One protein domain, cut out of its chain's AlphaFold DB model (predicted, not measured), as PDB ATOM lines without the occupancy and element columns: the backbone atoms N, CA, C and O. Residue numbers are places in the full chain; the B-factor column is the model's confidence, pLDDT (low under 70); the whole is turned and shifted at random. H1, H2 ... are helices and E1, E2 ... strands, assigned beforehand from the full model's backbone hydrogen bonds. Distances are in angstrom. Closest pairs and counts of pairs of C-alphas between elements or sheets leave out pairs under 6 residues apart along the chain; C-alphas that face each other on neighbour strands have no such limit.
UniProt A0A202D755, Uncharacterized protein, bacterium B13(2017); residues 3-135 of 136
ATOM      1  N   ILE A   3      18.381  -2.792  40.350       98.75
ATOM      2  CA  ILE A   3      17.472  -3.668  39.613       98.75
ATOM      3  C   ILE A   3      17.943  -3.764  38.166       98.75
ATOM      4  O   ILE A   3      18.063  -2.747  37.489       98.75
ATOM      5  N   GLY A   4      18.189  -4.976  37.690       98.69
ATOM      6  CA  GLY A   4      18.420  -5.271  36.285       98.69
ATOM      7  C   GLY A   4      17.124  -5.682  35.594       98.69
ATOM      8  O   GLY A   4      16.325  -6.415  36.170       98.69
ATOM      9  N   ILE A   5      16.924  -5.271  34.349       98.62
ATOM     10  CA  ILE A   5      15.752  -5.658  33.561       98.62
ATOM     11  C   ILE A   5      16.224  -5.989  32.148       98.62
ATOM     12  O   ILE A   5      16.880  -5.155  31.514       98.62
ATOM     13  N   ASP A   6      15.925  -7.197  31.675       98.31
ATOM     14  CA  ASP A   6      16.128  -7.538  30.271       98.31
ATOM     15  C   ASP A   6      15.172  -6.762  29.360       98.31
ATOM     16  O   ASP A   6      14.116  -6.286  29.779       98.31
ATOM     17  N   PHE A   7      15.562  -6.583  28.100       98.06
ATOM     18  CA  PHE A   7      14.709  -5.914  27.131       98.06
ATOM     19  C   PHE A   7      13.818  -6.881  26.334       98.06
ATOM     20  O   PHE A   7      12.629  -6.596  26.215       98.06
ATOM     21  N   HIS A   8      14.358  -7.984  25.798       95.31
ATOM     22  CA  HIS A   8      13.659  -8.851  24.838       95.31
ATOM     23  C   HIS A   8      12.857  -9.942  25.542       95.31
ATOM     24  O   HIS A   8      13.419 -10.816  26.174       95.31
ATOM     25  N   GLY A   9      11.541  -9.958  25.361       93.81
ATOM     26  CA  GLY A   9      10.637 -10.850  26.087       93.81
ATOM     27  C   GLY A   9      10.283 -10.352  27.491       93.81
ATOM     28  O   GLY A   9       9.561 -11.044  28.209       93.81
ATOM     29  N   VAL A  10      10.747  -9.153  27.869       96.19
ATOM     30  CA  VAL A  10      10.492  -8.533  29.177       96.19
ATOM     31  C   VAL A  10       9.948  -7.117  29.004       96.19
ATOM     32  O   VAL A  10       8.742  -6.913  29.141       96.19
ATOM     33  N   ILE A  11      10.791  -6.129  28.683       97.25
ATOM     34  CA  ILE A  11      10.330  -4.743  28.496       97.25
ATOM     35  C   ILE A  11       9.513  -4.603  27.215       97.25
ATOM     36  O   ILE A  11       8.488  -3.932  27.238       97.25
ATOM     37  N   ASP A  12       9.951  -5.193  26.103       96.38
ATOM     38  CA  ASP A  12       9.231  -5.088  24.829       96.38
ATOM     39  C   ASP A  12       7.900  -5.858  24.823       96.38
ATOM     40  O   ASP A  12       6.959  -5.445  24.146       96.38
ATOM     41  N   GLU A  13       7.783  -6.905  25.641       94.88
ATOM     42  CA  GLU A  13       6.541  -7.644  25.869       94.88
ATOM     43  C   GLU A  13       5.594  -6.901  26.831       94.88
ATOM     44  O   GLU A  13       4.382  -6.863  26.616       94.88
ATOM     45  N   TYR A  14       6.138  -6.273  27.881       93.44
ATOM     46  CA  TYR A  14       5.371  -5.614  28.948       93.44
ATOM     47  C   TYR A  14       5.716  -4.124  29.144       93.44
ATOM     48  O   TYR A  14       5.918  -3.675  30.282       93.44
ATOM     49  N   PRO A  15       5.721  -3.293  28.084       95.12
ATOM     50  CA  PRO A  15       6.297  -1.947  28.141       95.12
ATOM     51  C   PRO A  15       5.540  -1.018  29.089       95.12
ATOM     52  O   PRO A  15       6.147  -0.265  29.845       95.12
ATOM     53  N   ARG A  16       4.203  -1.104  29.119       93.44
ATOM     54  CA  ARG A  16       3.366  -0.284  30.014       93.44
ATOM     55  C   ARG A  16       3.659  -0.554  31.489       93.44
ATOM     56  O   ARG A  16       3.625   0.360  32.308       93.44
ATOM     57  N   ILE A  17       3.945  -1.805  31.826       90.94
ATOM     58  CA  ILE A  17       4.163  -2.243  33.205       90.94
ATOM     59  C   ILE A  17       5.536  -1.802  33.656       90.94
ATOM     60  O   ILE A  17       5.661  -1.141  34.685       90.94
ATOM     61  N   PHE A  18       6.557  -2.115  32.860       95.69
ATOM     62  CA  PHE A  18       7.910  -1.705  33.184       95.69
ATOM     63  C   PHE A  18       8.062  -0.185  33.144       95.69
ATOM     64  O   PHE A  18       8.795   0.335  33.970       95.69
ATOM     65  N   SER A  19       7.299   0.559  32.337       97.38
ATOM     66  CA  SER A  19       7.236   2.026  32.447       97.38
ATOM     67  C   SER A  19       6.723   2.481  33.821       97.38
ATOM     68  O   SER A  19       7.406   3.236  34.516       97.38
ATOM     69  N   LYS A  20       5.571   1.960  34.279       95.69
ATOM     70  CA  LYS A  20       5.020   2.272  35.614       95.69
ATOM     71  C   LYS A  20       5.995   1.886  36.736       95.69
ATOM     72  O   LYS A  20       6.256   2.695  37.629       95.69
ATOM     73  N   LEU A  21       6.523   0.659  36.708       95.62
ATOM     74  CA  LEU A  21       7.405   0.128  37.752       95.62
ATOM     75  C   LEU A  21       8.732   0.873  37.809       95.62
ATOM     76  O   LEU A  21       9.134   1.314  38.883       95.62
ATOM     77  N   THR A  22       9.385   1.068  36.665       98.00
ATOM     78  CA  THR A  22      10.673   1.764  36.623       98.00
ATOM     79  C   THR A  22      10.547   3.209  37.076       98.00
ATOM     80  O   THR A  22      11.375   3.649  37.864       98.00
ATOM     81  N   LYS A  23       9.473   3.923  36.714       98.06
ATOM     82  CA  LYS A  23       9.214   5.267  37.249       98.06
ATOM     83  C   LYS A  23       9.043   5.255  38.774       98.06
ATOM     84  O   LYS A  23       9.649   6.071  39.465       98.06
ATOM     85  N   LYS A  24       8.265   4.309  39.322       96.75
ATOM     86  CA  LYS A  24       8.090   4.151  40.782       96.75
ATOM     87  C   LYS A  24       9.422   3.844  41.486       96.75
ATOM     88  O   LYS A  24       9.696   4.424  42.532       96.75
ATOM     89  N   TRP A  25      10.242   2.948  40.938       97.50
ATOM     90  CA  TRP A  25      11.545   2.582  41.505       97.50
ATOM     91  C   TRP A  25      12.568   3.712  41.408       97.50
ATOM     92  O   TRP A  25      13.264   3.985  42.383       97.50
ATOM     93  N   TYR A  26      12.606   4.409  40.275       97.56
ATOM     94  CA  TYR A  26      13.470   5.564  40.052       97.56
ATOM     95  C   TYR A  26      13.174   6.668  41.072       97.56
ATOM     96  O   TYR A  26      14.078   7.135  41.757       97.56
ATOM     97  N   ASN A  27      11.893   6.998  41.272       97.38
ATOM     98  CA  ASN A  27      11.465   8.003  42.251       97.38
ATOM     99  C   ASN A  27      11.774   7.613  43.708       97.38
ATOM    100  O   ASN A  27      11.827   8.480  44.573       97.38
ATOM    101  N   LYS A  28      11.986   6.321  43.993       97.81
ATOM    102  CA  LYS A  28      12.442   5.819  45.301       97.81
ATOM    103  C   LYS A  28      13.973   5.798  45.440       97.81
ATOM    104  O   LYS A  28      14.479   5.280  46.431       97.81
ATOM    105  N   GLY A  29      14.713   6.307  44.453       98.06
ATOM    106  CA  GLY A  29      16.177   6.335  44.451       98.06
ATOM    107  C   GLY A  29      16.830   4.989  44.125       98.06
ATOM    108  O   GLY A  29      17.975   4.752  44.507       98.06
ATOM    109  N   PHE A  30      16.123   4.063  43.468       98.31
ATOM    110  CA  PHE A  30      16.726   2.799  43.034       98.31
ATOM    111  C   PHE A  30      17.514   2.982  41.735       98.31
ATOM    112  O   PHE A  30      17.082   3.689  40.827       98.31
ATOM    113  N   GLU A  31      18.644   2.279  41.617       98.62
ATOM    114  CA  GLU A  31      19.364   2.187  40.347       98.62
ATOM    115  C   GLU A  31      18.688   1.140  39.466       98.62
ATOM    116  O   GLU A  31      18.474  -0.007  39.869       98.62
ATOM    117  N   ILE A  32      18.361   1.537  38.245       98.81
ATOM    118  CA  ILE A  32      17.709   0.692  37.251       98.81
ATOM    119  C   ILE A  32      18.683   0.510  36.091       98.81
ATOM    120  O   ILE A  32      19.135   1.492  35.489       98.81
ATOM    121  N   HIS A  33      19.008  -0.745  35.810       98.81
ATOM    122  CA  HIS A  33      19.950  -1.185  34.795       98.81
ATOM    123  C   HIS A  33      19.190  -1.912  33.689       98.81
ATOM    124  O   HIS A  33      18.600  -2.963  33.931       98.81
ATOM    125  N   ILE A  34      19.234  -1.393  32.464       98.88
ATOM    126  CA  ILE A  34      18.745  -2.144  31.305       98.88
ATOM    127  C   ILE A  34      19.864  -3.058  30.822       98.88
ATOM    128  O   ILE A  34      20.930  -2.573  30.452       98.88
ATOM    129  N   ILE A  35      19.651  -4.369  30.849       98.75
ATOM    130  CA  ILE A  35      20.685  -5.370  30.561       98.75
ATOM    131  C   ILE A  35      20.204  -6.202  29.374       98.75
ATOM    132  O   ILE A  35      19.312  -7.013  29.532       98.75
ATOM    133  N   THR A  36      20.770  -6.011  28.185       98.50
ATOM    134  CA  THR A  36      20.214  -6.538  26.928       98.50
ATOM    135  C   THR A  36      21.238  -7.319  26.113       98.50
ATOM    136  O   THR A  36      22.430  -7.017  26.116       98.50
ATOM    137  N   GLY A  37      20.758  -8.308  25.358       97.25
ATOM    138  CA  GLY A  37      21.552  -9.004  24.347       97.25
ATOM    139  C   GLY A  37      21.745  -8.229  23.035       97.25
ATOM    140  O   GLY A  37      22.573  -8.624  22.225       97.25
ATOM    141  N   LYS A  38      20.999  -7.147  22.768       96.62
ATOM    142  CA  LYS A  38      21.133  -6.369  21.514       96.62
ATOM    143  C   LYS A  38      22.087  -5.196  21.652       96.62
ATOM    144  O   LYS A  38      22.388  -4.773  22.762       96.62
ATOM    145  N   GLU A  39      22.492  -4.643  20.516       97.25
ATOM    146  CA  GLU A  39      23.179  -3.350  20.423       97.25
ATOM    147  C   GLU A  39      22.330  -2.260  21.089       97.25
ATOM    148  O   GLU A  39      21.102  -2.240  20.951       97.25
ATOM    149  N   TRP A  40      22.968  -1.355  21.830       98.31
ATOM    150  CA  TRP A  40      22.266  -0.289  22.543       98.31
ATOM    151  C   TRP A  40      21.515   0.639  21.588       98.31
ATOM    152  O   TRP A  40      20.392   1.048  21.887       98.31
ATOM    153  N   SER A  41      22.077   0.882  20.400       97.81
ATOM    154  CA  SER A  41      21.451   1.670  19.332       97.81
ATOM    155  C   SER A  41      20.073   1.147  18.912       97.81
ATOM    156  O   SER A  41      19.219   1.936  18.517       97.81
ATOM    157  N   ASP A  42      19.822  -0.160  19.039       96.75
ATOM    158  CA  ASP A  42      18.536  -0.778  18.685       96.75
ATOM    159  C   ASP A  42      17.504  -0.689  19.821       96.75
ATOM    160  O   ASP A  42      16.293  -0.823  19.604       96.75
ATOM    161  N   VAL A  43      17.985  -0.525  21.054       98.31
ATOM    162  CA  VAL A  43      17.198  -0.632  22.287       98.31
ATOM    163  C   VAL A  43      16.818   0.744  22.813       98.31
ATOM    164  O   VAL A  43      15.655   0.968  23.150       98.31
ATOM    165  N   GLU A  44      17.755   1.690  22.836       98.56
ATOM    166  CA  GLU A  44      17.539   3.021  23.405       98.56
ATOM    167  C   GLU A  44      16.325   3.761  22.810       98.56
ATOM    168  O   GLU A  44      15.503   4.264  23.587       98.56
ATOM    169  N   PRO A  45      16.111   3.792  21.476       98.62
ATOM    170  CA  PRO A  45      14.948   4.471  20.904       98.62
ATOM    171  C   PRO A  45      13.621   3.853  21.365       98.62
ATOM    172  O   PRO A  45      12.631   4.559  21.567       98.62
ATOM    173  N   LYS A  46      13.595   2.532  21.580       98.44
ATOM    174  CA  LYS A  46      12.404   1.818  22.057       98.44
ATOM    175  C   LYS A  46      12.134   2.122  23.527       98.44
ATOM    176  O   LYS A  46      10.990   2.377  23.878       98.44
ATOM    177  N   LEU A  47      13.168   2.178  24.368       98.56
ATOM    178  CA  LEU A  47      13.028   2.587  25.771       98.56
ATOM    179  C   LEU A  47      12.462   4.006  25.897       98.56
ATOM    180  O   LEU A  47      11.563   4.224  26.709       98.56
ATOM    181  N   LYS A  48      12.932   4.940  25.056       98.12
ATOM    182  CA  LYS A  48      12.388   6.306  24.963       98.12
ATOM    183  C   LYS A  48      10.909   6.275  24.566       98.12
ATOM    184  O   LYS A  48      10.080   6.852  25.262       98.12
ATOM    185  N   LYS A  49      10.556   5.522  23.517       98.44
ATOM    186  CA  LYS A  49       9.161   5.334  23.073       98.44
ATOM    187  C   LYS A  49       8.264   4.732  24.161       98.44
ATOM    188  O   LYS A  49       7.098   5.097  24.268       98.44
ATOM    189  N   TYR A  50       8.787   3.801  24.952       98.31
ATOM    190  CA  TYR A  50       8.060   3.140  26.037       98.31
ATOM    191  C   TYR A  50       8.071   3.930  27.348       98.31
ATOM    192  O   TYR A  50       7.460   3.482  28.315       98.31
ATOM    193  N   ASN A  51       8.736   5.090  27.389       98.25
ATOM    194  CA  ASN A  51       8.879   5.909  28.587       98.25
ATOM    195  C   ASN A  51       9.425   5.098  29.781       98.25
ATOM    196  O   ASN A  51       8.844   5.087  30.870       98.25
ATOM    197  N   ILE A  52      10.506   4.346  29.548       98.62
ATOM    198  CA  ILE A  52      11.200   3.578  30.589       98.62
ATOM    199  C   ILE A  52      12.182   4.492  31.314       98.62
ATOM    200  O   ILE A  52      13.058   5.085  30.687       98.62
ATOM    201  N   SER A  53      12.074   4.572  32.640       98.50
ATOM    202  CA  SER A  53      13.059   5.266  33.472       98.50
ATOM    203  C   SER A  53      14.226   4.328  33.774       98.50
ATOM    204  O   SER A  53      14.028   3.222  34.268       98.50
ATOM    205  N   PHE A  54      15.456   4.746  33.498       98.69
ATOM    206  CA  PHE A  54      16.637   3.955  33.837       98.69
ATOM    207  C   PHE A  54      17.824   4.849  34.180       98.69
ATOM    208  O   PHE A  54      17.867   6.018  33.813       98.69
ATOM    209  N   THR A  55      18.777   4.286  34.917       98.62
ATOM    210  CA  THR A  55      20.003   4.983  35.351       98.62
ATOM    211  C   THR A  55      21.232   4.513  34.584       98.62
ATOM    212  O   THR A  55      22.165   5.276  34.371       98.62
ATOM    213  N   HIS A  56      21.231   3.249  34.162       98.75
ATOM    214  CA  HIS A  56      22.363   2.598  33.525       98.75
ATOM    215  C   HIS A  56      21.874   1.636  32.446       98.75
ATOM    216  O   HIS A  56      20.740   1.154  32.486       98.75
ATOM    217  N   HIS A  57      22.766   1.296  31.523       98.69
ATOM    218  CA  HIS A  57      22.540   0.230  30.562       98.69
ATOM    219  C   HIS A  57      23.765  -0.677  30.436       98.69
ATOM    220  O   HIS A  57      24.875  -0.340  30.860       98.69
ATOM    221  N   TYR A  58      23.537  -1.853  29.869       98.75
ATOM    222  CA  TYR A  58      24.547  -2.813  29.471       98.75
ATOM    223  C   TYR A  58      24.038  -3.603  28.275       98.75
ATOM    224  O   TYR A  58      23.012  -4.275  28.359       98.75
ATOM    225  N   SER A  59      24.773  -3.531  27.173       98.69
ATOM    226  CA  SER A  59      24.587  -4.403  26.022       98.69
ATOM    227  C   SER A  59      25.679  -5.465  26.035       98.69
ATOM    228  O   SER A  59      26.863  -5.126  26.078       98.69
ATOM    229  N   ILE A  60      25.289  -6.741  25.967       98.50
ATOM    230  CA  ILE A  60      26.231  -7.851  25.768       98.50
ATOM    231  C   ILE A  60      27.046  -7.586  24.499       98.50
ATOM    232  O   ILE A  60      28.272  -7.640  24.525       98.50
ATOM    233  N   VAL A  61      26.374  -7.246  23.396       98.25
ATOM    234  CA  VAL A  61      27.037  -7.026  22.109       98.25
ATOM    235  C   VAL A  61      28.023  -5.869  22.172       98.25
ATOM    236  O   VAL A  61      29.172  -6.044  21.773       98.25
ATOM    237  N   ASP A  62      27.614  -4.706  22.677       98.56
ATOM    238  CA  ASP A  62      28.492  -3.533  22.666       98.56
ATOM    239  C   ASP A  62      29.690  -3.735  23.595       98.56
ATOM    240  O   ASP A  62      30.816  -3.399  23.229       98.56
ATOM    241  N   TYR A  63      29.476  -4.366  24.755       98.44
ATOM    242  CA  TYR A  63      30.563  -4.732  25.656       98.44
ATOM    243  C   TYR A  63      31.560  -5.676  24.982       98.44
ATOM    244  O   TYR A  63      32.762  -5.431  25.008       98.44
ATOM    245  N   HIS A  64      31.085  -6.744  24.341       98.25
ATOM    246  CA  HIS A  64      31.976  -7.729  23.730       98.25
ATOM    247  C   HIS A  64      32.677  -7.212  22.466       98.25
ATOM    248  O   HIS A  64      33.819  -7.600  22.219       98.25
ATOM    249  N   LYS A  65      32.073  -6.265  21.736       97.69
ATOM    250  CA  LYS A  65      32.767  -5.497  20.691       97.69
ATOM    251  C   LYS A  65      33.917  -4.667  21.255       97.69
ATOM    252  O   LYS A  65      35.011  -4.717  20.704       97.69
ATOM    253  N   GLN A  66      33.685  -3.936  22.349       97.69
ATOM    254  CA  GLN A  66      34.723  -3.138  23.017       97.69
ATOM    255  C   GLN A  66      35.862  -4.010  23.557       97.69
ATOM    256  O   GLN A  66      37.015  -3.600  23.539       97.69
ATOM    257  N   MET A  67      35.546  -5.225  24.007       97.06
ATOM    258  CA  MET A  67      36.530  -6.193  24.495       97.06
ATOM    259  C   MET A  67      37.202  -7.005  23.376       97.06
ATOM    260  O   MET A  67      37.943  -7.936  23.683       97.06
ATOM    261  N   HIS A  68      36.914  -6.721  22.100       96.75
ATOM    262  CA  HIS A  68      37.416  -7.480  20.947       96.75
ATOM    263  C   HIS A  68      37.183  -9.000  21.059       96.75
ATOM    264  O   HIS A  68      37.992  -9.811  20.610       96.75
ATOM    265  N   THR A  69      36.065  -9.408  21.669       97.31
ATOM    266  CA  THR A  69      35.678 -10.823  21.734       97.31
ATOM    267  C   THR A  69      35.375 -11.334  20.325       97.31
ATOM    268  O   THR A  69      34.794 -10.618  19.510       97.31
ATOM    269  N   ASN A  70      35.731 -12.587  20.031       97.19
ATOM    270  CA  ASN A  70      35.412 -13.203  18.747       97.19
ATOM    271  C   ASN A  70      33.888 -13.340  18.578       97.19
ATOM    272  O   ASN A  70      33.252 -14.193  19.200       97.19
ATOM    273  N   MET A  71      33.310 -12.490  17.730       97.44
ATOM    274  CA  MET A  71      31.880 -12.431  17.446       97.44
ATOM    275  C   MET A  71      31.634 -12.489  15.938       97.44
ATOM    276  O   MET A  71      32.374 -11.911  15.146       97.44
ATOM    277  N   LYS A  72      30.539 -13.132  15.529       96.62
ATOM    278  CA  LYS A  72      30.094 -13.209  14.132       96.62
ATOM    279  C   LYS A  72      28.704 -12.595  13.993       96.62
ATOM    280  O   LYS A  72      27.754 -13.062  14.623       96.62
ATOM    281  N   LYS A  73      28.555 -11.580  13.135       95.62
ATOM    282  CA  LYS A  73      27.230 -11.096  12.717       95.62
ATOM    283  C   LYS A  73      26.658 -12.070  11.685       95.62
ATOM    284  O   LYS A  73      27.275 -12.325  10.656       95.62
ATOM    285  N   LYS A  74      25.471 -12.606  11.958       94.00
ATOM    286  CA  LYS A  74      24.647 -13.375  11.015       94.00
ATOM    287  C   LYS A  74      23.311 -12.659  10.815       94.00
ATOM    288  O   LYS A  74      22.955 -11.768  11.586       94.00
ATOM    289  N   ARG A  75      22.514 -13.106   9.837       91.56
ATOM    290  CA  ARG A  75      21.148 -12.593   9.612       91.56
ATOM    291  C   ARG A  75      20.258 -12.692  10.861       91.56
ATOM    292  O   ARG A  75      19.428 -11.824  11.089       91.56
ATOM    293  N   SER A  76      20.447 -13.729  11.678       88.31
ATOM    294  CA  SER A  76      19.704 -13.949  12.927       88.31
ATOM    295  C   SER A  76      20.171 -13.083  14.104       88.31
ATOM    296  O   SER A  76      19.490 -13.036  15.125       88.31
ATOM    297  N   GLY A  77      21.308 -12.391  13.988       91.19
ATOM    298  CA  GLY A  77      21.874 -11.571  15.057       91.19
ATOM    299  C   GLY A  77      23.371 -11.785  15.252       91.19
ATOM    300  O   GLY A  77      24.063 -12.333  14.392       91.19
ATOM    301  N   TRP A  78      23.875 -11.311  16.386       95.44
ATOM    302  CA  TRP A  78      25.252 -11.534  16.813       95.44
ATOM    303  C   TRP A  78      25.395 -12.904  17.472       95.44
ATOM    304  O   TRP A  78      24.541 -13.302  18.257       95.44
ATOM    305  N   TRP A  79      26.480 -13.599  17.149       95.69
ATOM    306  CA  TRP A  79      26.827 -14.906  17.697       95.69
ATOM    307  C   TRP A  79      28.242 -14.868  18.255       95.69
ATOM    308  O   TRP A  79      29.125 -14.258  17.655       95.69
ATOM    309  N   MET A  80      28.465 -15.555  19.365       96.44
ATOM    310  CA  MET A  80      29.783 -15.841  19.928       96.44
ATOM    311  C   MET A  80      29.706 -17.154  20.702       96.44
ATOM    312  O   MET A  80      28.691 -17.845  20.621       96.44
ATOM    313  N   ASP A  81      30.774 -17.493  21.416       97.75
ATOM    314  CA  ASP A  81      30.757 -18.605  22.357       97.75
ATOM    315  C   ASP A  81      29.552 -18.504  23.310       97.75
ATOM    316  O   ASP A  81      29.275 -17.448  23.889       97.75
ATOM    317  N   GLU A  82      28.807 -19.601  23.414       96.62
ATOM    318  CA  GLU A  82      27.534 -19.644  24.128       96.62
ATOM    319  C   GLU A  82      27.723 -19.462  25.636       96.62
ATOM    320  O   GLU A  82      26.934 -18.772  26.284       96.62
ATOM    321  N   GLU A  83      28.783 -20.033  26.207       97.25
ATOM    322  CA  GLU A  83      29.072 -19.866  27.624       97.25
ATOM    323  C   GLU A  83      29.432 -18.411  27.927       97.25
ATOM    324  O   GLU A  83      28.916 -17.832  28.887       97.25
ATOM    325  N   ILE A  84      30.263 -17.791  27.077       97.88
ATOM    326  CA  ILE A  84      30.588 -16.366  27.170       97.88
ATOM    327  C   ILE A  84      29.320 -15.517  27.102       97.88
ATOM    328  O   ILE A  84      29.149 -14.653  27.957       97.88
ATOM    329  N   TRP A  85      28.421 -15.782  26.152       97.88
ATOM    330  CA  TRP A  85      27.152 -15.063  26.032       97.88
ATOM    331  C   TRP A  85      26.274 -15.214  27.277       97.88
ATOM    332  O   TRP A  85      25.809 -14.225  27.852       97.88
ATOM    333  N   ASN A  86      26.061 -16.452  27.719       97.12
ATOM    334  CA  ASN A  86      25.134 -16.756  28.802       97.12
ATOM    335  C   ASN A  86      25.626 -16.219  30.154       97.12
ATOM    336  O   ASN A  86      24.813 -15.816  30.988       97.12
ATOM    337  N   LYS A  87      26.944 -16.121  30.374       97.88
ATOM    338  CA  LYS A  87      27.488 -15.552  31.617       97.88
ATOM    339  C   LYS A  87      27.534 -14.022  31.651       97.88
ATOM    340  O   LYS A  87      27.631 -13.457  32.742       97.88
ATOM    341  N   SER A  88      27.446 -13.324  30.510       98.44
ATOM    342  CA  SER A  88      27.657 -11.865  30.433       98.44
ATOM    343  C   SER A  88      26.758 -11.068  31.387       98.44
ATOM    344  O   SER A  88      27.243 -10.185  32.099       98.44
ATOM    345  N   LYS A  89      25.458 -11.396  31.455       98.31
ATOM    346  CA  LYS A  89      24.504 -10.704  32.346       98.31
ATOM    347  C   LYS A  89      24.824 -10.944  33.821       98.31
ATOM    348  O   LYS A  89      24.895  -9.990  34.595       98.31
ATOM    349  N   GLY A  90      25.087 -12.196  34.195       98.25
ATOM    350  CA  GLY A  90      25.449 -12.575  35.561       98.25
ATOM    351  C   GLY A  90      26.737 -11.898  36.039       98.25
ATOM    352  O   GLY A  90      26.770 -11.310  37.124       98.25
ATOM    353  N   ILE A  91      27.774 -11.864  35.190       98.38
ATOM    354  CA  ILE A  91      29.031 -11.145  35.461       98.38
ATOM    355  C   ILE A  91      28.781  -9.645  35.645       98.38
ATOM    356  O   ILE A  91      29.310  -9.040  36.584       98.38
ATOM    357  N   TYR A  92      27.968  -9.031  34.780       98.69
ATOM    358  CA  TYR A  92      27.600  -7.626  34.934       98.69
ATOM    359  C   TYR A  92      26.896  -7.375  36.273       98.69
ATOM    360  O   TYR A  92      27.290  -6.458  37.001       98.69
ATOM    361  N   CYS A  93      25.912  -8.206  36.627       98.56
ATOM    362  CA  CYS A  93      25.176  -8.094  37.883       98.56
ATOM    363  C   CYS A  93      26.090  -8.227  39.100       98.56
ATOM    364  O   CYS A  93      26.015  -7.389  39.999       98.56
ATOM    365  N   LYS A  94      27.027  -9.183  39.091       98.44
ATOM    366  CA  LYS A  94      28.055  -9.324  40.133       98.44
ATOM    367  C   LYS A  94      28.898  -8.055  40.265       98.44
ATOM    368  O   LYS A  94      29.021  -7.504  41.357       98.44
ATOM    369  N   ARG A  95      29.434  -7.541  39.152       98.19
ATOM    370  CA  ARG A  95      30.300  -6.348  39.138       98.19
ATOM    371  C   ARG A  95      29.574  -5.088  39.604       98.19
ATOM    372  O   ARG A  95      30.155  -4.266  40.306       98.19
ATOM    373  N   LYS A  96      28.321  -4.904  39.185       98.50
ATOM    374  CA  LYS A  96      27.528  -3.713  39.517       98.50
ATOM    375  C   LYS A  96      26.736  -3.849  40.813       98.50
ATOM    376  O   LYS A  96      26.156  -2.849  41.228       98.50
ATOM    377  N   LYS A  97      26.781  -5.014  41.471       98.25
ATOM    378  CA  LYS A  97      26.010  -5.352  42.679       98.25
ATOM    379  C   LYS A  97      24.499  -5.210  42.449       98.25
ATOM    380  O   LYS A  97      23.787  -4.656  43.282       98.25
ATOM    381  N   VAL A  98      24.029  -5.655  41.283       98.62
ATOM    382  CA  VAL A  98      22.593  -5.779  40.992       98.62
ATOM    383  C   VAL A  98      22.029  -6.869  41.896       98.62
ATOM    384  O   VAL A  98      22.586  -7.960  41.943       98.62
ATOM    385  N   THR A  99      20.943  -6.582  42.609       98.12
ATOM    386  CA  THR A  99      20.373  -7.487  43.623       98.12
ATOM    387  C   THR A  99      19.114  -8.203  43.146       98.12
ATOM    388  O   THR A  99      18.695  -9.182  43.751       98.12
ATOM    389  N   LEU A 100      18.497  -7.717  42.071       98.06
ATOM    390  CA  LEU A 100      17.290  -8.281  41.474       98.06
ATOM    391  C   LEU A 100      17.392  -8.156  39.954       98.06
ATOM    392  O   LEU A 100      17.690  -7.062  39.475       98.06
ATOM    393  N   HIS A 101      17.138  -9.222  39.201       98.44
ATOM    394  CA  HIS A 101      17.150  -9.174  37.741       98.44
ATOM    395  C   HIS A 101      15.941  -9.864  37.115       98.44
ATOM    396  O   HIS A 101      15.672 -11.016  37.427       98.44
ATOM    397  N   PHE A 102      15.242  -9.171  36.217       97.88
ATOM    398  CA  PHE A 102      14.103  -9.707  35.470       97.88
ATOM    399  C   PHE A 102      14.543 -10.181  34.088       97.88
ATOM    400  O   PHE A 102      15.049  -9.373  33.309       97.88
ATOM    401  N   ASP A 103      14.291 -11.448  33.773       97.25
ATOM    402  CA  ASP A 103      14.623 -12.052  32.481       97.25
ATOM    403  C   ASP A 103      13.612 -13.157  32.129       97.25
ATOM    404  O   ASP A 103      13.013 -13.781  33.010       97.25
ATOM    405  N   ASN A 104      13.374 -13.386  30.842       95.06
ATOM    406  CA  ASN A 104      12.441 -14.400  30.357       95.06
ATOM    407  C   ASN A 104      13.110 -15.758  30.086       95.06
ATOM    408  O   ASN A 104      12.395 -16.759  29.975       95.06
ATOM    409  N   ASP A 105      14.441 -15.811  29.985       94.88
ATOM    410  CA  ASP A 105      15.179 -17.017  29.616       94.88
ATOM    411  C   ASP A 105      15.958 -17.611  30.802       94.88
ATOM    412  O   ASP A 105      16.919 -17.038  31.322       94.88
ATOM    413  N   LEU A 106      15.546 -18.807  31.232       94.94
ATOM    414  CA  LEU A 106      16.145 -19.516  32.364       94.94
ATOM    415  C   LEU A 106      17.593 -19.948  32.110       94.94
ATOM    416  O   LEU A 106      18.300 -20.233  33.077       94.94
ATOM    417  N   ILE A 107      18.061 -19.963  30.856       95.50
ATOM    418  CA  ILE A 107      19.454 -20.305  30.543       95.50
ATOM    419  C   ILE A 107      20.448 -19.396  31.277       95.50
ATOM    420  O   ILE A 107      21.543 -19.829  31.647       95.50
ATOM    421  N   TYR A 108      20.047 -18.149  31.543       95.75
ATOM    422  CA  TYR A 108      20.874 -17.176  32.236       95.75
ATOM    423  C   TYR A 108      20.932 -17.411  33.750       95.75
ATOM    424  O   TYR A 108      21.936 -17.062  34.365       95.75
ATOM    425  N   ALA A 109      19.900 -18.011  34.354       96.31
ATOM    426  CA  ALA A 109      19.696 -18.026  35.805       96.31
ATOM    427  C   ALA A 109      20.894 -18.593  36.585       96.31
ATOM    428  O   ALA A 109      21.307 -18.011  37.586       96.31
ATOM    429  N   LYS A 110      21.515 -19.669  36.083       97.25
ATOM    430  CA  LYS A 110      22.670 -20.321  36.729       97.25
ATOM    431  C   LYS A 110      23.932 -19.450  36.810       97.25
ATOM    432  O   LYS A 110      24.858 -19.795  37.534       97.25
ATOM    433  N   TRP A 111      23.998 -18.359  36.048       97.94
ATOM    434  CA  TRP A 111      25.168 -17.480  35.981       97.94
ATOM    435  C   TRP A 111      25.073 -16.269  36.910       97.94
ATOM    436  O   TRP A 111      26.040 -15.511  37.034       97.94
ATOM    437  N   PHE A 112      23.916 -16.046  37.535       97.81
ATOM    438  CA  PHE A 112      23.719 -14.930  38.450       97.81
ATOM    439  C   PHE A 112      24.399 -15.212  39.792       97.81
ATOM    440  O   PHE A 112      24.399 -16.353  40.254       97.81
ATOM    441  N   PRO A 113      25.013 -14.196  40.423       97.00
ATOM    442  CA  PRO A 113      25.620 -14.379  41.733       97.00
ATOM    443  C   PRO A 113      24.533 -14.637  42.785       97.00
ATOM    444  O   PRO A 113      23.412 -14.155  42.646       97.00
ATOM    445  N   GLU A 114      24.885 -15.321  43.871       95.75
ATOM    446  CA  GLU A 114      23.954 -15.690  44.953       95.75
ATOM    447  C   GLU A 114      23.186 -14.495  45.542       95.75
ATOM    448  O   GLU A 114      22.042 -14.624  45.964       95.75
ATOM    449  N   ASN A 115      23.793 -13.306  45.535       95.12
ATOM    450  CA  ASN A 115      23.184 -12.072  46.028       95.12
ATOM    451  C   ASN A 115      22.335 -11.324  44.980       95.12
ATOM    452  O   ASN A 115      21.950 -10.176  45.218       95.12
ATOM    453  N   CYS A 116      22.071 -11.930  43.819       98.06
ATOM    454  CA  CYS A 116      21.198 -11.394  42.785       98.06
ATOM    455  C   CYS A 116      20.032 -12.349  42.521       98.06
ATOM    456  O   CYS A 116      20.184 -13.374  41.858       98.06
ATOM    457  N   THR A 117      18.845 -11.981  42.996       97.94
ATOM    458  CA  THR A 117      17.631 -12.760  42.754       97.94
ATOM    459  C   THR A 117      17.241 -12.691  41.280       97.94
ATOM    460  O   THR A 117      16.928 -11.615  40.760       97.94
ATOM    461  N   PHE A 118      17.208 -13.845  40.616       97.00
ATOM    462  CA  PHE A 118      16.698 -13.984  39.256       97.00
ATOM    463  C   PHE A 118      15.169 -14.112  39.275       97.00
ATOM    464  O   PHE A 118      14.613 -15.044  39.856       97.00
ATOM    465  N   VAL A 119      14.481 -13.178  38.628       95.75
ATOM    466  CA  VAL A 119      13.026 -13.164  38.480       95.75
ATOM    467  C   VAL A 119      12.674 -13.615  37.079       95.75
ATOM    468  O   VAL A 119      12.877 -12.889  36.104       95.75
ATOM    469  N   TRP A 120      12.095 -14.807  36.989       93.94
ATOM    470  CA  TRP A 120      11.657 -15.349  35.716       93.94
ATOM    471  C   TRP A 120      10.345 -14.706  35.253       93.94
ATOM    472  O   TRP A 120       9.284 -14.895  35.854       93.94
ATOM    473  N   VAL A 121      10.402 -13.962  34.151       90.88
ATOM    474  CA  VAL A 121       9.240 -13.321  33.528       90.88
ATOM    475  C   VAL A 121       8.636 -14.270  32.496       90.88
ATOM    476  O   VAL A 121       9.113 -14.392  31.371       90.88
ATOM    477  N   ARG A 122       7.557 -14.965  32.874       81.56
ATOM    478  CA  ARG A 122       6.870 -15.934  32.004       81.56
ATOM    479  C   ARG A 122       5.535 -15.401  31.491       81.56
ATOM    480  O   ARG A 122       4.669 -15.041  32.287       81.56
ATOM    481  N   LYS A 123       5.305 -15.503  30.171       69.56
ATOM    482  CA  LYS A 123       4.107 -14.955  29.505       69.56
ATOM    483  C   LYS A 123       2.760 -15.321  30.139       69.56
ATOM    484  O   LYS A 123       1.869 -14.479  30.222       69.56
ATOM    485  N   LYS A 124       2.608 -16.577  30.571       64.69
ATOM    486  CA  LYS A 124       1.344 -17.105  31.111       64.69
ATOM    487  C   LYS A 124       1.039 -16.598  32.528       64.69
ATOM    488  O   LYS A 124      -0.111 -16.304  32.805       64.69
ATOM    489  N   ASN A 125       2.059 -16.438  33.375       60.84
ATOM    490  CA  ASN A 125       1.879 -16.167  34.809       60.84
ATOM    491  C   ASN A 125       2.100 -14.692  35.172       60.84
ATOM    492  O   ASN A 125       1.704 -14.253  36.248       60.84
ATOM    493  N   PHE A 126       2.726 -13.907  34.288       66.12
ATOM    494  CA  PHE A 126       2.931 -12.488  34.563       66.12
ATOM    495  C   PHE A 126       1.603 -11.720  34.540       66.12
ATOM    496  O   PHE A 126       1.424 -10.823  35.346       66.12
ATOM    497  N   LYS A 127       0.622 -12.124  33.716       61.97
ATOM    498  CA  LYS A 127      -0.728 -11.523  33.707       61.97
ATOM    499  C   LYS A 127      -1.429 -11.549  35.067       61.97
ATOM    500  O   LYS A 127      -2.048 -10.555  35.432       61.97
ATOM    501  N   ASP A 128      -1.274 -12.619  35.834       63.62
ATOM    502  CA  ASP A 128      -1.924 -12.733  37.143       63.62
ATOM    503  C   ASP A 128      -1.218 -11.874  38.197       63.62
ATOM    504  O   ASP A 128      -1.872 -11.197  38.992       63.62
ATOM    505  N   PHE A 129       0.119 -11.805  38.139       65.88
ATOM    506  CA  PHE A 129       0.894 -10.853  38.937       65.88
ATOM    507  C   PHE A 129       0.429  -9.414  38.676       65.88
ATOM    508  O   PHE A 129       0.250  -8.652  39.619       65.88
ATOM    509  N   LEU A 130       0.149  -9.059  37.417       62.56
ATOM    510  CA  LEU A 130      -0.315  -7.725  37.026       62.56
ATOM    511  C   LEU A 130      -1.658  -7.338  37.639       62.56
ATOM    512  O   LEU A 130      -1.793  -6.217  38.128       62.56
ATOM    513  N   ILE A 131      -2.614  -8.268  37.671       62.09
ATOM    514  CA  ILE A 131      -3.921  -8.052  38.306       62.09
ATOM    515  C   ILE A 131      -3.756  -7.742  39.801       62.09
ATOM    516  O   ILE A 131      -4.531  -6.964  40.356       62.09
ATOM    517  N   ALA A 132      -2.746  -8.316  40.460       61.12
ATOM    518  CA  ALA A 132      -2.473  -8.055  41.870       61.12
ATOM    519  C   ALA A 132      -1.850  -6.668  42.113       61.12
ATOM    520  O   ALA A 132      -2.218  -6.010  43.083       61.12
ATOM    521  N   ILE A 133      -0.951  -6.188  41.241       63.59
ATOM    522  CA  ILE A 133      -0.298  -4.874  41.431       63.59
ATOM    523  C   ILE A 133      -1.205  -3.702  41.058       63.59
ATOM    524  O   ILE A 133      -1.034  -2.619  41.601       63.59
ATOM    525  N   GLU A 134      -2.138  -3.870  40.117       60.66
ATOM    526  CA  GLU A 134      -3.067  -2.790  39.741       60.66
ATOM    527  C   GLU A 134      -4.151  -2.526  40.798       60.66
ATOM    528  O   GLU A 134      -4.841  -1.514  40.721       60.66
ATOM    529  N   LYS A 135      -4.267  -3.398  41.806       56.19
ATOM    530  CA  LYS A 135      -5.143  -3.225  42.975       56.19
ATOM    531  C   LYS A 135      -4.465  -2.501  44.154       56.19
ATOM    532  O   LYS A 135      -5.105  -2.354  45.191       56.19
TER     533      LYS A 135
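AT A GLANCE: This is residues 3 to 135 of the 136 residues of an uncharacterized protein of bacterium B13(2017) (UniProt A0A202D755). A twisted sheet of five parallel strands makes the core, with helices H5 and H6 packed over one face, the short helix H1 on the other, and H2 and H3 grazing it. At one end of the longest axis lies the small hairpin of E4 and E5, with H4 between it and the sheet; at the other end lies H7. The printed part has 133 residues with seven named helices and seven named strands, in the order E1 H1 H2 E2 H3 E3 H4 E4 E5 H5 E6 H6 E7 H7. The large sheet's order is E3 E2 E1 E6 E7, and the class is mixed, helices and strands. The whole is compact, with a radius of gyration of the C-alphas of 14.7 A, and spans 48 by 33 by 31 A.

HOW THE PARTS SIT: Start at E1, residues 3 to 5, an inner strand. On one side of it find E2, residues 31 to 36, with N 33 and O 3 2.8 A apart, within hydrogen-bond range; next comes the edge strand E3, residues 56 to 59, with N 36 and O 58 at 2.8 A. On the other side of E1 is E6, residues 100 to 103, with N 4 and O 100 at 2.8 A, then the edge strand E7, residues 117 to 120, with N 119 and O 101 at 2.7 A. The sheet is twisted, its C-alphas lying up to 4.1 A off the best plane. H5, residues 82 to 96, is over E2 at a height over the sheet of 9.1 A and runs along the strands, at 9 degrees to E2 on the local plane. H6, residues 106 to 111, is on the same face and touches H5, at a steep tilt of 59 degrees, the same way; their closest C-alphas, of Gly 90 and Trp 111, are 4.9 A apart. H1, residues 7 to 11, is on the opposite face from H5, at a height over the sheet of 6.6 A. H2, residues 15 to 27, and H3, residues 40 to 49, only graze the sheet and are near each other. Two parallel neighbour strands joined through helices make a strand-helix-strand unit: look at E1, H1 H2, E2; at E2, H3, E3; and at E6, H6, E7, each with a right-handed crossover. H4, residues 60 to 66, only just touches H5, with 3 pairs of C-alphas within 8 A, the closest being Ile 60 and Ser 88 at 6.3 A; their lines are about perpendicular, at 87 degrees. E4, residues 72 to 74, and E5, residues 77 to 79, form an antiparallel hairpin, with N 72 and O 79 at 2.8 A. H7, residues 123 to 133, is not on the sheet and touches no helix. Every O i to N i+4 pair is within hydrogen-bond range in H1, H2 and H4; the counts are 4 of 6 in H3, 9 of 11 in H5, 5 of 7 in H7 and 0 of 2 in H6, where 2 of 3 O i to N i+3 pairs are within range.

IN THESE COORDINATES: Find C-alpha 3 at (17.472, -3.668, 39.613), where E1 begins. E2 is 16.0 A long, H2 18.0 A, H3 14.3 A and H7 16.2 A. H5, 22.1 A, begins at C-alpha 82, (27.534, -19.644, 24.128). H7 ends at C-alpha 133, (-0.298, -4.874, 41.431).

THE WHOLE: The C-alphas of Asn 70 and Lys 135, the two farthest apart, are 48.3 A apart. The printed part has no cut and no long link. The mean pLDDT of the printed part is 93.6; residues 123 to 135 are under 70.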